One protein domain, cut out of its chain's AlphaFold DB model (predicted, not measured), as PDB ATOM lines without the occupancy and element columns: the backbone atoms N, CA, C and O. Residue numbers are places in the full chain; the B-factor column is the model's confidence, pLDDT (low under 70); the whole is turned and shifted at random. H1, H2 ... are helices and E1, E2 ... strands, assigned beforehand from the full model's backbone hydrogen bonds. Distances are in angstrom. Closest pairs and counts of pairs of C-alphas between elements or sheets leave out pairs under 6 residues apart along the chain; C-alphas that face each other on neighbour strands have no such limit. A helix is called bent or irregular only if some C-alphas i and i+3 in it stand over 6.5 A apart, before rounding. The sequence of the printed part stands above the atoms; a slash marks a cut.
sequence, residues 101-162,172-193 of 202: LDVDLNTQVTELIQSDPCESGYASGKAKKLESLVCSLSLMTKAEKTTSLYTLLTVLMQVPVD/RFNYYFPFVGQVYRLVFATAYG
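This is residues 101 to 162 and 172 to 193 of the 202 residues of an uncharacterized protein of Phytophthora rubi (UniProt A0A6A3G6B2). Look first for a small two-stranded hairpin, E1 and E2, which lies with the short helix H4 in the opening of a V made by two longer helices, H2 and H3. The V has its corner at the link from H2 to H3, and a further long helix, H1, packs on H2 and meets H4 with its residues 112 to 113. The printed part has 84 residues, with four named helices and two named strands in the order H1, H2, H3, E1, E2, H4; the sheet, E1 - E2, is antiparallel. The class is mostly helix, with 52 residues in helices and 6 in strands. The whole is compact, with a radius of gyration of the C-alphas of 12.5 A, and flat, spanning 37 by 34 by 18 A.

Begin at the hairpin of E1, residues 175 to 177, and E2, residues 181 to 183, whose directions stand at 131 degrees. Here N 177 and O 181 are 3.0 A apart and N 183 and O 175 are 2.8 A apart, within hydrogen-bond range. Go on to H4, residues 185 to 191: the closest C-alphas of E1 and H4, those of Tyr 175 and Arg 185, are 6.0 A apart. For H3, residues 142 to 156, the C-alpha closest to E1 is that of Leu 156, 7.0 A from that of Tyr 175. H1, residues 101 to 114, touches H4 with residues 112 to 113 alone, closest at the C-alphas of Leu 112 and Val 187, 5.7 A, at a shallow tilt of 10 degrees, opposite ways. H2, residues 124 to 139, touches H1 at a steep tilt of 45 degrees, opposite ways; their closest C-alphas are those of Ile 113 and Ser 124, 5.7 A apart. H2 and H3 are close but not clearly touching, with the C-alphas of Leu 137 and Lys 145 closest at 6.8 A. H3 and H4 are apart. Every O i to N i+4 pair is within hydrogen-bond range in H1, H3 and H4; in H2, 10 of 12 are.

Find C-alpha 175 at (6.763, 31.134, 27.439), where E1 begins; E1 is 7.1 A long and E2 6.7 A. H4 runs 10.1 A to C-alpha 191 at (10.720, 22.211, 20.482). H1 begins at C-alpha 101, (20.354, 10.814, 18.731), and is 19.6 A long. H2 is 23.1 A long, with a kink of 37 degrees near residue 131; it is irregular, C-alphas 125 and 128 being 8.6 A apart. H3 is 20.9 A long.

The two C-alphas farthest apart, those of Val 103 and Pro 160, are 37.7 A apart. Residues 163 to 171, in the link from H3 to E1, are not printed, and C-alphas 162 and 172 are 9.8 A apart across this cut. Of the links that are printed whole, H1 to H2 is short and the others are tight. The mean pLDDT of the printed part is 82.4; look for values under 70 at residues 101 to 103, 117 to 124, 162 and 172 to 173.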
ATOM      1  N   LEU A 101      21.093   9.694  18.155       57.31
ATOM      2  CA  LEU A 101      20.354  10.814  18.731       57.31
ATOM      3  C   LEU A 101      21.238  12.059  18.843       57.31
ATOM      4  O   LEU A 101      20.741  13.149  18.609       57.31
ATOM      5  N   ASP A 102      22.543  11.922  19.099       60.53
ATOM      6  CA  ASP A 102      23.443  13.061  19.334       60.53
ATOM      7  C   ASP A 102      23.597  14.025  18.141       60.53
ATOM      8  O   ASP A 102      23.623  15.246  18.321       60.53
ATOM      9  N   VAL A 103      23.693  13.519  16.906       59.56
ATOM     10  CA  VAL A 103      23.852  14.376  15.709       59.56
ATOM     11  C   VAL A 103      22.536  15.073  15.347       59.56
ATOM     12  O   VAL A 103      22.537  16.258  14.994       59.56
ATOM     13  N   ASP A 104      21.412  14.369  15.481       79.38
ATOM     14  CA  ASP A 104      20.076  14.938  15.281       79.38
ATOM     15  C   ASP A 104      19.733  15.951  16.386       79.38
ATOM     16  O   ASP A 104      19.244  17.045  16.110       79.38
ATOM     17  N   LEU A 105      20.111  15.657  17.632       82.31
ATOM     18  CA  LEU A 105      19.923  16.520  18.794       82.31
ATOM     19  C   LEU A 105      20.695  17.832  18.654       82.31
ATOM     20  O   LEU A 105      20.118  18.901  18.839       82.31
ATOM     21  N   ASN A 106      21.979  17.778  18.289       82.25
ATOM     22  CA  ASN A 106      22.774  18.989  18.062       82.25
ATOM     23  C   ASN A 106      22.199  19.843  16.923       82.25
ATOM     24  O   ASN A 106      22.191  21.075  17.018       82.25
ATOM     25  N   THR A 107      21.678  19.203  15.873       86.31
ATOM     26  CA  THR A 107      21.015  19.893  14.760       86.31
ATOM     27  C   THR A 107      19.727  20.570  15.231       86.31
ATOM     28  O   THR A 107      19.568  21.771  15.014       86.31
ATOM     29  N   GLN A 108      18.867  19.859  15.968       85.88
ATOM     30  CA  GLN A 108      17.633  20.411  16.539       85.88
ATOM     31  C   GLN A 108      17.907  21.556  17.521       85.88
ATOM     32  O   GLN A 108      17.258  22.595  17.446       85.88
ATOM     33  N   VAL A 109      18.885  21.419  18.420       86.94
ATOM     34  CA  VAL A 109      19.272  22.483  19.365       86.94
ATOM     35  C   VAL A 109      19.777  23.715  18.612       86.94
ATOM     36  O   VAL A 109      19.442  24.841  18.980       86.94
ATOM     37  N   THR A 110      20.548  23.521  17.542       86.50
ATOM     38  CA  THR A 110      21.051  24.624  16.714       86.50
ATOM     39  C   THR A 110      19.919  25.320  15.964       86.50
ATOM     40  O   THR A 110      19.844  26.546  16.002       86.50
ATOM     41  N   GLU A 111      19.007  24.568  15.341       87.31
ATOM     42  CA  GLU A 111      17.812  25.116  14.683       87.31
ATOM     43  C   GLU A 111      16.948  25.900  15.679       87.31
ATOM     44  O   GLU A 111      16.451  26.988  15.382       87.31
ATOM     45  N   LEU A 112      16.826  25.385  16.900       86.50
ATOM     46  CA  LEU A 112      16.049  25.993  17.969       86.50
ATOM     47  C   LEU A 112      16.662  27.308  18.474       86.50
ATOM     48  O   LEU A 112      15.937  28.251  18.786       86.50
ATOM     49  N   ILE A 113      17.994  27.399  18.513       86.06
ATOM     50  CA  ILE A 113      18.714  28.647  18.806       86.06
ATOM     51  C   ILE A 113      18.607  29.623  17.627       86.06
ATOM     52  O   ILE A 113      18.437  30.817  17.846       86.06
ATOM     53  N   GLN A 114      18.682  29.141  16.384       81.88
ATOM     54  CA  GLN A 114      18.569  29.977  15.181       81.88
ATOM     55  C   GLN A 114      17.159  30.535  14.965       81.88
ATOM     56  O   GLN A 114      17.002  31.605  14.383       81.88
ATOM     57  N   SER A 115      16.136  29.822  15.432       78.31
ATOM     58  CA  SER A 115      14.744  30.274  15.396       78.31
ATOM     59  C   SER A 115      14.392  31.239  16.535       78.31
ATOM     60  O   SER A 115      13.253  31.702  16.600       78.31
ATOM     61  N   ASP A 116      15.349  31.594  17.402       79.12
ATOM     62  CA  ASP A 116      15.217  32.714  18.335       79.12
ATOM     63  C   ASP A 116      15.336  34.042  17.557       79.12
ATOM     64  O   ASP A 116      16.419  34.378  17.076       79.12
ATOM     65  N   PRO A 117      14.252  34.833  17.418       68.81
ATOM     66  CA  PRO A 117      14.304  36.108  16.704       68.81
ATOM     67  C   PRO A 117      15.054  37.197  17.489       68.81
ATOM     68  O   PRO A 117      15.134  38.339  17.036       68.81
ATOM     69  N   CYS A 118      15.539  36.900  18.698       65.06
ATOM     70  CA  CYS A 118      16.038  37.912  19.605       65.06
ATOM     71  C   CYS A 118      17.554  38.079  19.590       65.06
ATOM     72  O   CYS A 118      18.299  37.187  19.988       65.06
ATOM     73  N   GLU A 119      17.998  39.309  19.318       55.31
ATOM     74  CA  GLU A 119      19.388  39.739  19.529       55.31
ATOM     75  C   GLU A 119      19.863  39.584  20.984       55.31
ATOM     76  O   GLU A 119      21.063  39.492  21.223       55.31
ATOM     77  N   SER A 120      18.952  39.516  21.968       59.41
ATOM     78  CA  SER A 120      19.330  39.298  23.376       59.41
ATOM     79  C   SER A 120      19.800  37.869  23.683       59.41
ATOM     80  O   SER A 120      20.274  37.616  24.790       59.41
ATOM     81  N   GLY A 121      19.691  36.937  22.725       59.66
ATOM     82  CA  GLY A 121      20.247  35.589  22.846       59.66
ATOM     83  C   GLY A 121      19.599  34.751  23.948       59.66
ATOM     84  O   GLY A 121      20.287  33.980  24.625       59.66
ATOM     85  N   TYR A 122      18.284  34.893  24.141       66.38
ATOM     86  CA  TYR A 122      17.557  34.267  25.248       66.38
ATOM     87  C   TYR A 122      17.695  32.731  25.238       66.38
ATOM     88  O   TYR A 122      17.787  32.112  26.305       66.38
ATOM     89  N   ALA A 123      17.774  32.126  24.047       67.38
ATOM     90  CA  ALA A 123      18.103  30.711  23.853       67.38
ATOM     91  C   ALA A 123      19.620  30.432  23.740       67.38
ATOM     92  O   ALA A 123      20.091  29.403  24.227       67.38
ATOM     93  N   SER A 124      20.397  31.353  23.156       69.94
ATOM     94  CA  SER A 124      21.833  31.176  22.857       69.94
ATOM     95  C   SER A 124      22.689  30.878  24.099       69.94
ATOM     96  O   SER A 124      23.528  29.979  24.077       69.94
ATOM     97  N   GLY A 125      22.421  31.538  25.231       78.06
ATOM     98  CA  GLY A 125      23.150  31.300  26.488       78.06
ATOM     99  C   GLY A 125      22.794  29.994  27.216       78.06
ATOM    100  O   GLY A 125      23.328  29.725  28.292       78.06
ATOM    101  N   LYS A 126      21.860  29.193  26.685       83.75
ATOM    102  CA  LYS A 126      21.239  28.060  27.396       83.75
ATOM    103  C   LYS A 126      21.340  26.732  26.648       83.75
ATOM    104  O   LYS A 126      20.637  25.791  27.013       83.75
ATOM    105  N   ALA A 127      22.231  26.629  25.661       85.44
ATOM    106  CA  ALA A 127      22.365  25.465  24.781       85.44
ATOM    107  C   ALA A 127      22.393  24.120  25.531       85.44
ATOM    108  O   ALA A 127      21.641  23.222  25.185       85.44
ATOM    109  N   LYS A 128      23.153  24.003  26.629       85.62
ATOM    110  CA  LYS A 128      23.218  22.762  27.428       85.62
ATOM    111  C   LYS A 128      21.908  22.377  28.115       85.62
ATOM    112  O   LYS A 128      21.574  21.202  28.217       85.62
ATOM    113  N   LYS A 129      21.142  23.367  28.572       88.38
ATOM    114  CA  LYS A 129      19.816  23.130  29.159       88.38
ATOM    115  C   LYS A 129      18.805  22.755  28.077       88.38
ATOM    116  O   LYS A 129      17.914  21.952  28.323       88.38
ATOM    117  N   LEU A 130      18.968  23.334  26.891       88.56
ATOM    118  CA  LEU A 130      18.142  23.058  25.726       88.56
ATOM    119  C   LEU A 130      18.404  21.658  25.160       88.56
ATOM    120  O   LEU A 130      17.457  20.949  24.867       88.56
ATOM    121  N   GLU A 131      19.665  21.238  25.096       87.81
ATOM    122  CA  GLU A 131      20.092  19.882  24.735       87.81
ATOM    123  C   GLU A 131      19.458  18.844  25.664       87.81
ATOM    124  O   GLU A 131      18.809  17.913  25.200       87.81
ATOM    125  N   SER A 132      19.535  19.065  26.981       87.31
ATOM    126  CA  SER A 132      18.872  18.201  27.963       87.31
ATOM    127  C   SER A 132      17.349  18.157  27.773       87.31
ATOM    128  O   SER A 132      16.760  17.077  27.821       87.31
ATOM    129  N   LEU A 133      16.712  19.303  27.509       89.00
ATOM    130  CA  LEU A 133      15.276  19.361  27.248       89.00
ATOM    131  C   LEU A 133      14.908  18.591  25.977       89.00
ATOM    132  O   LEU A 133      14.034  17.734  26.031       89.00
ATOM    133  N   VAL A 134      15.556  18.878  24.847       88.19
ATOM    134  CA  VAL A 134      15.251  18.231  23.564       88.19
ATOM    135  C   VAL A 134      15.527  16.733  23.652       88.19
ATOM    136  O   VAL A 134      14.702  15.953  23.194       88.19
ATOM    137  N   CYS A 135      16.589  16.314  24.343       87.31
ATOM    138  CA  CYS A 135      16.845  14.906  24.634       87.31
ATOM    139  C   CYS A 135      15.680  14.276  25.417       87.31
ATOM    140  O   CYS A 135      15.109  13.277  24.983       87.31
ATOM    141  N   SER A 136      15.236  14.914  26.509       87.81
ATOM    142  CA  SER A 136      14.096  14.422  27.295       87.81
ATOM    143  C   SER A 136      12.799  14.362  26.487       87.81
ATOM    144  O   SER A 136      12.032  13.414  26.620       87.81
ATOM    145  N   LEU A 137      12.569  15.339  25.604       88.12
ATOM    146  CA  LEU A 137      11.425  15.336  24.706       88.12
ATOM    147  C   LEU A 137      11.559  14.196  23.696       88.12
ATOM    148  O   LEU A 137      10.592  13.482  23.486       88.12
ATOM    149  N   SER A 138      12.720  13.968  23.092       86.31
ATOM    150  CA  SER A 138      12.935  12.877  22.131       86.31
ATOM    151  C   SER A 138      12.655  11.490  22.712       86.31
ATOM    152  O   SER A 138      12.173  10.630  21.980       86.31
ATOM    153  N   LEU A 139      12.858  11.304  24.021       86.00
ATOM    154  CA  LEU A 139      12.515  10.069  24.734       86.00
ATOM    155  C   LEU A 139      11.008   9.908  25.009       86.00
ATOM    156  O   LEU A 139      10.550   8.798  25.261       86.00
ATOM    157  N   MET A 140      10.223  10.987  24.949       85.56
ATOM    158  CA  MET A 140       8.778  10.942  25.188       85.56
ATOM    159  C   MET A 140       7.998  10.501  23.947       85.56
ATOM    160  O   MET A 140       8.227  10.964  22.821       85.56
ATOM    161  N   THR A 141       6.964   9.694  24.171       89.94
ATOM    162  CA  THR A 141       5.959   9.371  23.154       89.94
ATOM    163  C   THR A 141       5.150  10.612  22.763       89.94
ATOM    164  O   THR A 141       5.071  11.611  23.481       89.94
ATOM    165  N   LYS A 142       4.468  10.560  21.611       87.62
ATOM    166  CA  LYS A 142       3.613  11.668  21.149       87.62
ATOM    167  C   LYS A 142       2.519  12.038  22.162       87.62
ATOM    168  O   LYS A 142       2.207  13.221  22.314       87.62
ATOM    169  N   ALA A 143       1.935  11.045  22.835       86.25
ATOM    170  CA  ALA A 143       0.903  11.269  23.842       86.25
ATOM    171  C   ALA A 143       1.476  12.004  25.063       86.25
ATOM    172  O   ALA A 143       0.921  13.016  25.482       86.25
ATOM    173  N   GLU A 144       2.638  11.578  25.556       91.31
ATOM    174  CA  GLU A 144       3.323  12.223  26.682       91.31
ATOM    175  C   GLU A 144       3.775  13.643  26.347       91.31
ATOM    176  O   GLU A 144       3.542  14.553  27.141       91.31
ATOM    177  N   LYS A 145       4.327  13.874  25.145       89.31
ATOM    178  CA  LYS A 145       4.652  15.227  24.658       89.31
ATOM    179  C   LYS A 145       3.432  16.140  24.682       89.31
ATOM    180  O   LYS A 145       3.524  17.285  25.113       89.31
ATOM    181  N   THR A 146       2.288  15.620  24.241       90.50
ATOM    182  CA  THR A 146       1.022  16.362  24.201       90.50
ATOM    183  C   THR A 146       0.532  16.689  25.615       90.50
ATOM    184  O   THR A 146       0.196  17.839  25.897       90.50
ATOM    185  N   THR A 147       0.558  15.718  26.530       93.81
ATOM    186  CA  THR A 147       0.195  15.923  27.942       93.81
ATOM    187  C   THR A 147       1.139  16.909  28.635       93.81
ATOM    188  O   THR A 147       0.672  17.825  29.312       93.81
ATOM    189  N   SER A 148       2.454  16.777  28.428       93.06
ATOM    190  CA  SER A 148       3.485  17.689  28.944       93.06
ATOM    191  C   SER A 148       3.252  19.121  28.461       93.06
ATOM    192  O   SER A 148       3.188  20.047  29.272       93.06
ATOM    193  N   LEU A 149       3.013  19.300  27.157       92.44
ATOM    194  CA  LEU A 149       2.700  20.593  26.553       92.44
ATOM    195  C   LEU A 149       1.449  21.230  27.171       92.44
ATOM    196  O   LEU A 149       1.495  22.390  27.582       92.44
ATOM    197  N   TYR A 150       0.333  20.498  27.247       93.00
ATOM    198  CA  TYR A 150      -0.908  21.039  27.810       93.00
ATOM    199  C   TYR A 150      -0.781  21.358  29.296       93.00
ATOM    200  O   TYR A 150      -1.282  22.391  29.744       93.00
ATOM    201  N   THR A 151      -0.069  20.521  30.049       93.75
ATOM    202  CA  THR A 151       0.215  20.770  31.467       93.75
ATOM    203  C   THR A 151       1.020  22.055  31.627       93.75
ATOM    204  O   THR A 151       0.632  22.937  32.391       93.75
ATOM    205  N   LEU A 152       2.090  22.220  30.844       91.62
ATOM    206  CA  LEU A 152       2.928  23.414  30.885       91.62
ATOM    207  C   LEU A 152       2.148  24.667  30.479       91.62
ATOM    208  O   LEU A 152       2.199  25.665  31.189       91.62
ATOM    209  N   LEU A 153       1.361  24.614  29.402       89.94
ATOM    210  CA  LEU A 153       0.493  25.725  29.001       89.94
ATOM    211  C   LEU A 153      -0.497  26.101  30.109       89.94
ATOM    212  O   LEU A 153      -0.669  27.284  30.391       89.94
ATOM    213  N   THR A 154      -1.099  25.113  30.771       90.81
ATOM    214  CA  THR A 154      -2.038  25.343  31.881       90.81
ATOM    215  C   THR A 154      -1.364  26.055  33.053       90.81
ATOM    216  O   THR A 154      -1.958  26.954  33.647       90.81
ATOM    217  N   VAL A 155      -0.112  25.704  33.363       89.62
ATOM    218  CA  VAL A 155       0.688  26.399  34.383       89.62
ATOM    219  C   VAL A 155       1.028  27.819  33.929       89.62
ATOM    220  O   VAL A 155       0.815  28.770  34.677       89.62
ATOM    221  N   LEU A 156       1.486  27.998  32.687       87.00
ATOM    222  CA  LEU A 156       1.839  29.312  32.135       87.00
ATOM    223  C   LEU A 156       0.649  30.278  32.078       87.00
ATOM    224  O   LEU A 156       0.837  31.485  32.194       87.00
ATOM    225  N   MET A 157      -0.575  29.761  31.940       84.75
ATOM    226  CA  MET A 157      -1.800  30.563  31.994       84.75
ATOM    227  C   MET A 157      -2.094  31.147  33.381       84.75
ATOM    228  O   MET A 157      -2.800  32.151  33.470       84.75
ATOM    229  N   GLN A 158      -1.570  30.538  34.445       85.00
ATOM    230  CA  GLN A 158      -1.752  31.000  35.823       85.00
ATOM    231  C   GLN A 158      -0.687  32.021  36.236       85.00
ATOM    232  O   GLN A 158      -0.905  32.802  37.162       85.00
ATOM    233  N   VAL A 159       0.460  32.038  35.552       82.00
ATOM    234  CA  VAL A 159       1.562  32.954  35.855       82.00
ATOM    235  C   VAL A 159       1.230  34.354  35.318       82.00
ATOM    236  O   VAL A 159       0.945  34.501  34.125       82.00
ATOM    237  N   PRO A 160       1.275  35.407  36.157       73.25
ATOM    238  CA  PRO A 160       1.027  36.766  35.698       73.25
ATOM    239  C   PRO A 160       2.077  37.186  34.664       73.25
ATOM    240  O   PRO A 160       3.272  36.939  34.814       73.25
ATOM    241  N   VAL A 161       1.619  37.846  33.600       74.56
ATOM    242  CA  VAL A 161       2.500  38.400  32.568       74.56
ATOM    243  C   VAL A 161       2.884  39.820  32.937       74.56
ATOM    244  O   VAL A 161       2.009  40.652  33.189       74.56
ATOM    245  N   ASP A 162       4.178  40.123  32.877       65.12
ATOM    246  CA  ASP A 162       4.687  41.486  32.992       65.12
ATOM    247  C   ASP A 162       4.268  42.323  31.780       65.12
ATOM    248  O   ASP A 162       4.918  42.378  30.734       65.12
ATOM    249  N   ARG A 172       0.326  36.993  25.429       62.75
ATOM    250  CA  ARG A 172      -0.752  36.664  26.373       62.75
ATOM    251  C   ARG A 172      -0.220  35.957  27.613       62.75
ATOM    252  O   ARG A 172      -0.841  36.091  28.658       62.75
ATOM    253  N   PHE A 173       0.899  35.249  27.453       69.88
ATOM    254  CA  PHE A 173       1.628  34.475  28.454       69.88
ATOM    255  C   PHE A 173       3.118  34.583  28.133       69.88
ATOM    256  O   PHE A 173       3.482  34.663  26.960       69.88
ATOM    257  N   ASN A 174       3.964  34.567  29.155       77.06
ATOM    258  CA  ASN A 174       5.400  34.395  28.974       77.06
ATOM    259  C   ASN A 174       5.676  32.897  28.746       77.06
ATOM    260  O   ASN A 174       5.209  32.069  29.526       77.06
ATOM    261  N   TYR A 175       6.412  32.533  27.695       85.94
ATOM    262  CA  TYR A 175       6.763  31.134  27.439       85.94
ATOM    263  C   TYR A 175       7.999  30.742  28.248       85.94
ATOM    264  O   TYR A 175       9.022  31.420  28.179       85.94
ATOM    265  N   TYR A 176       7.919  29.643  28.999       87.69
ATOM    266  CA  TYR A 176       9.045  29.080  29.746       87.69
ATOM    267  C   TYR A 176       9.142  27.580  29.502       87.69
ATOM    268  O   TYR A 176       8.118  26.906  29.421       87.69
ATOM    269  N   PHE A 177      10.366  27.055  29.484       88.62
ATOM    270  CA  PHE A 177      10.594  25.631  29.712       88.62
ATOM    271  C   PHE A 177      11.091  25.383  31.140       88.62
ATOM    272  O   PHE A 177      11.864  26.197  31.668       88.62
ATOM    273  N   PRO A 178      10.733  24.236  31.742       84.44
ATOM    274  CA  PRO A 178      11.379  23.758  32.957       84.44
ATOM    275  C   PRO A 178      12.906  23.759  32.797       84.44
ATOM    276  O   PRO A 178      13.427  23.377  31.753       84.44
ATOM    277  N   PHE A 179      13.627  24.225  33.820       81.62
ATOM    278  CA  PHE A 179      15.101  24.270  33.903       81.62
ATOM    279  C   PHE A 179      15.835  25.216  32.923       81.62
ATOM    280  O   PHE A 179      16.916  25.716  33.261       81.62
ATOM    281  N   VAL A 180      15.248  25.544  31.766       86.69
ATOM    282  CA  VAL A 180      15.766  26.528  30.790       86.69
ATOM    283  C   VAL A 180      15.322  27.955  31.144       86.69
ATOM    284  O   VAL A 180      16.103  28.903  31.042       86.69
ATOM    285  N   GLY A 181      14.086  28.135  31.612       86.88
ATOM    286  CA  GLY A 181      13.498  29.450  31.882       86.88
ATOM    287  C   GLY A 181      12.809  30.043  30.651       86.88
ATOM    288  O   GLY A 181      12.339  29.293  29.797       86.88
ATOM    289  N   GLN A 182      12.710  31.377  30.581       85.50
ATOM    290  CA  GLN A 182      11.912  32.038  29.539       85.50
ATOM    291  C   GLN A 182      12.518  31.772  28.157       85.50
ATOM    292  O   GLN A 182      13.739  31.609  28.034       85.50
ATOM    293  N   VAL A 183      11.657  31.704  27.151       85.19
ATOM    294  CA  VAL A 183      11.973  31.511  25.733       85.19
ATOM    295  C   VAL A 183      10.941  32.252  24.884       85.19
ATOM    296  O   VAL A 183       9.889  32.653  25.380       85.19
ATOM    297  N   TYR A 184      11.215  32.420  23.592       81.88
ATOM    298  CA  TYR A 184      10.223  32.944  22.654       81.88
ATOM    299  C   TYR A 184       9.164  31.906  22.306       81.88
ATOM    300  O   TYR A 184       9.432  30.704  22.282       81.88
ATOM    301  N   ARG A 185       7.971  32.381  21.936       84.19
ATOM    302  CA  ARG A 185       6.874  31.537  21.444       84.19
ATOM    303  C   ARG A 185       7.288  30.597  20.312       84.19
ATOM    304  O   ARG A 185       6.827  29.460  20.277       84.19
ATOM    305  N   LEU A 186       8.106  31.084  19.377       84.88
ATOM    306  CA  LEU A 186       8.544  30.296  18.227       84.88
ATOM    307  C   LEU A 186       9.431  29.135  18.677       84.88
ATOM    308  O   LEU A 186       9.106  27.989  18.399       84.88
ATOM    309  N   VAL A 187      10.453  29.431  19.482       87.31
ATOM    310  CA  VAL A 187      11.328  28.437  20.118       87.31
ATOM    311  C   VAL A 187      10.499  27.421  20.914       87.31
ATOM    312  O   VAL A 187      10.653  26.213  20.764       87.31
ATOM    313  N   PHE A 188       9.541  27.891  21.711       89.25
ATOM    314  CA  PHE A 188       8.653  27.012  22.467       89.25
ATOM    315  C   PHE A 188       7.904  26.012  21.576       89.25
ATOM    316  O   PHE A 188       7.860  24.817  21.861       89.25
ATOM    317  N   ALA A 189       7.320  26.498  20.484       88.25
ATOM    318  CA  ALA A 189       6.525  25.678  19.589       88.25
ATOM    319  C   ALA A 189       7.374  24.710  18.756       88.25
ATOM    320  O   ALA A 189       6.995  23.546  18.628       88.25
ATOM    321  N   THR A 190       8.532  25.155  18.262       88.19
ATOM    322  CA  THR A 190       9.467  24.317  17.502       88.19
ATOM    323  C   THR A 190       9.934  23.120  18.330       88.19
ATOM    324  O   THR A 190       9.879  21.997  17.838       88.19
ATOM    325  N   ALA A 191      10.278  23.310  19.612       88.06
ATOM    326  CA  ALA A 191      10.720  22.211  20.482       88.06
ATOM    327  C   ALA A 191       9.662  21.105  20.667       88.06
ATOM    328  O   ALA A 191       9.996  19.929  20.779       88.06
ATOM    329  N   TYR A 192       8.377  21.472  20.686       87.94
ATOM    330  CA  TYR A 192       7.264  20.521  20.784       87.94
ATOM    331  C   TYR A 192       6.734  20.057  19.412       87.94
ATOM    332  O   TYR A 192       5.776  19.285  19.363       87.94
ATOM    333  N   GLY A 193       7.324  20.515  18.301       85.31
ATOM    334  CA  GLY A 193       6.860  20.206  16.945       85.31
ATOM    335  C   GLY A 193       5.476  20.783  16.623       85.31
ATOM    336  O   GLY A 193       4.723  20.203  15.839       85.31
TER     337      GLY A 193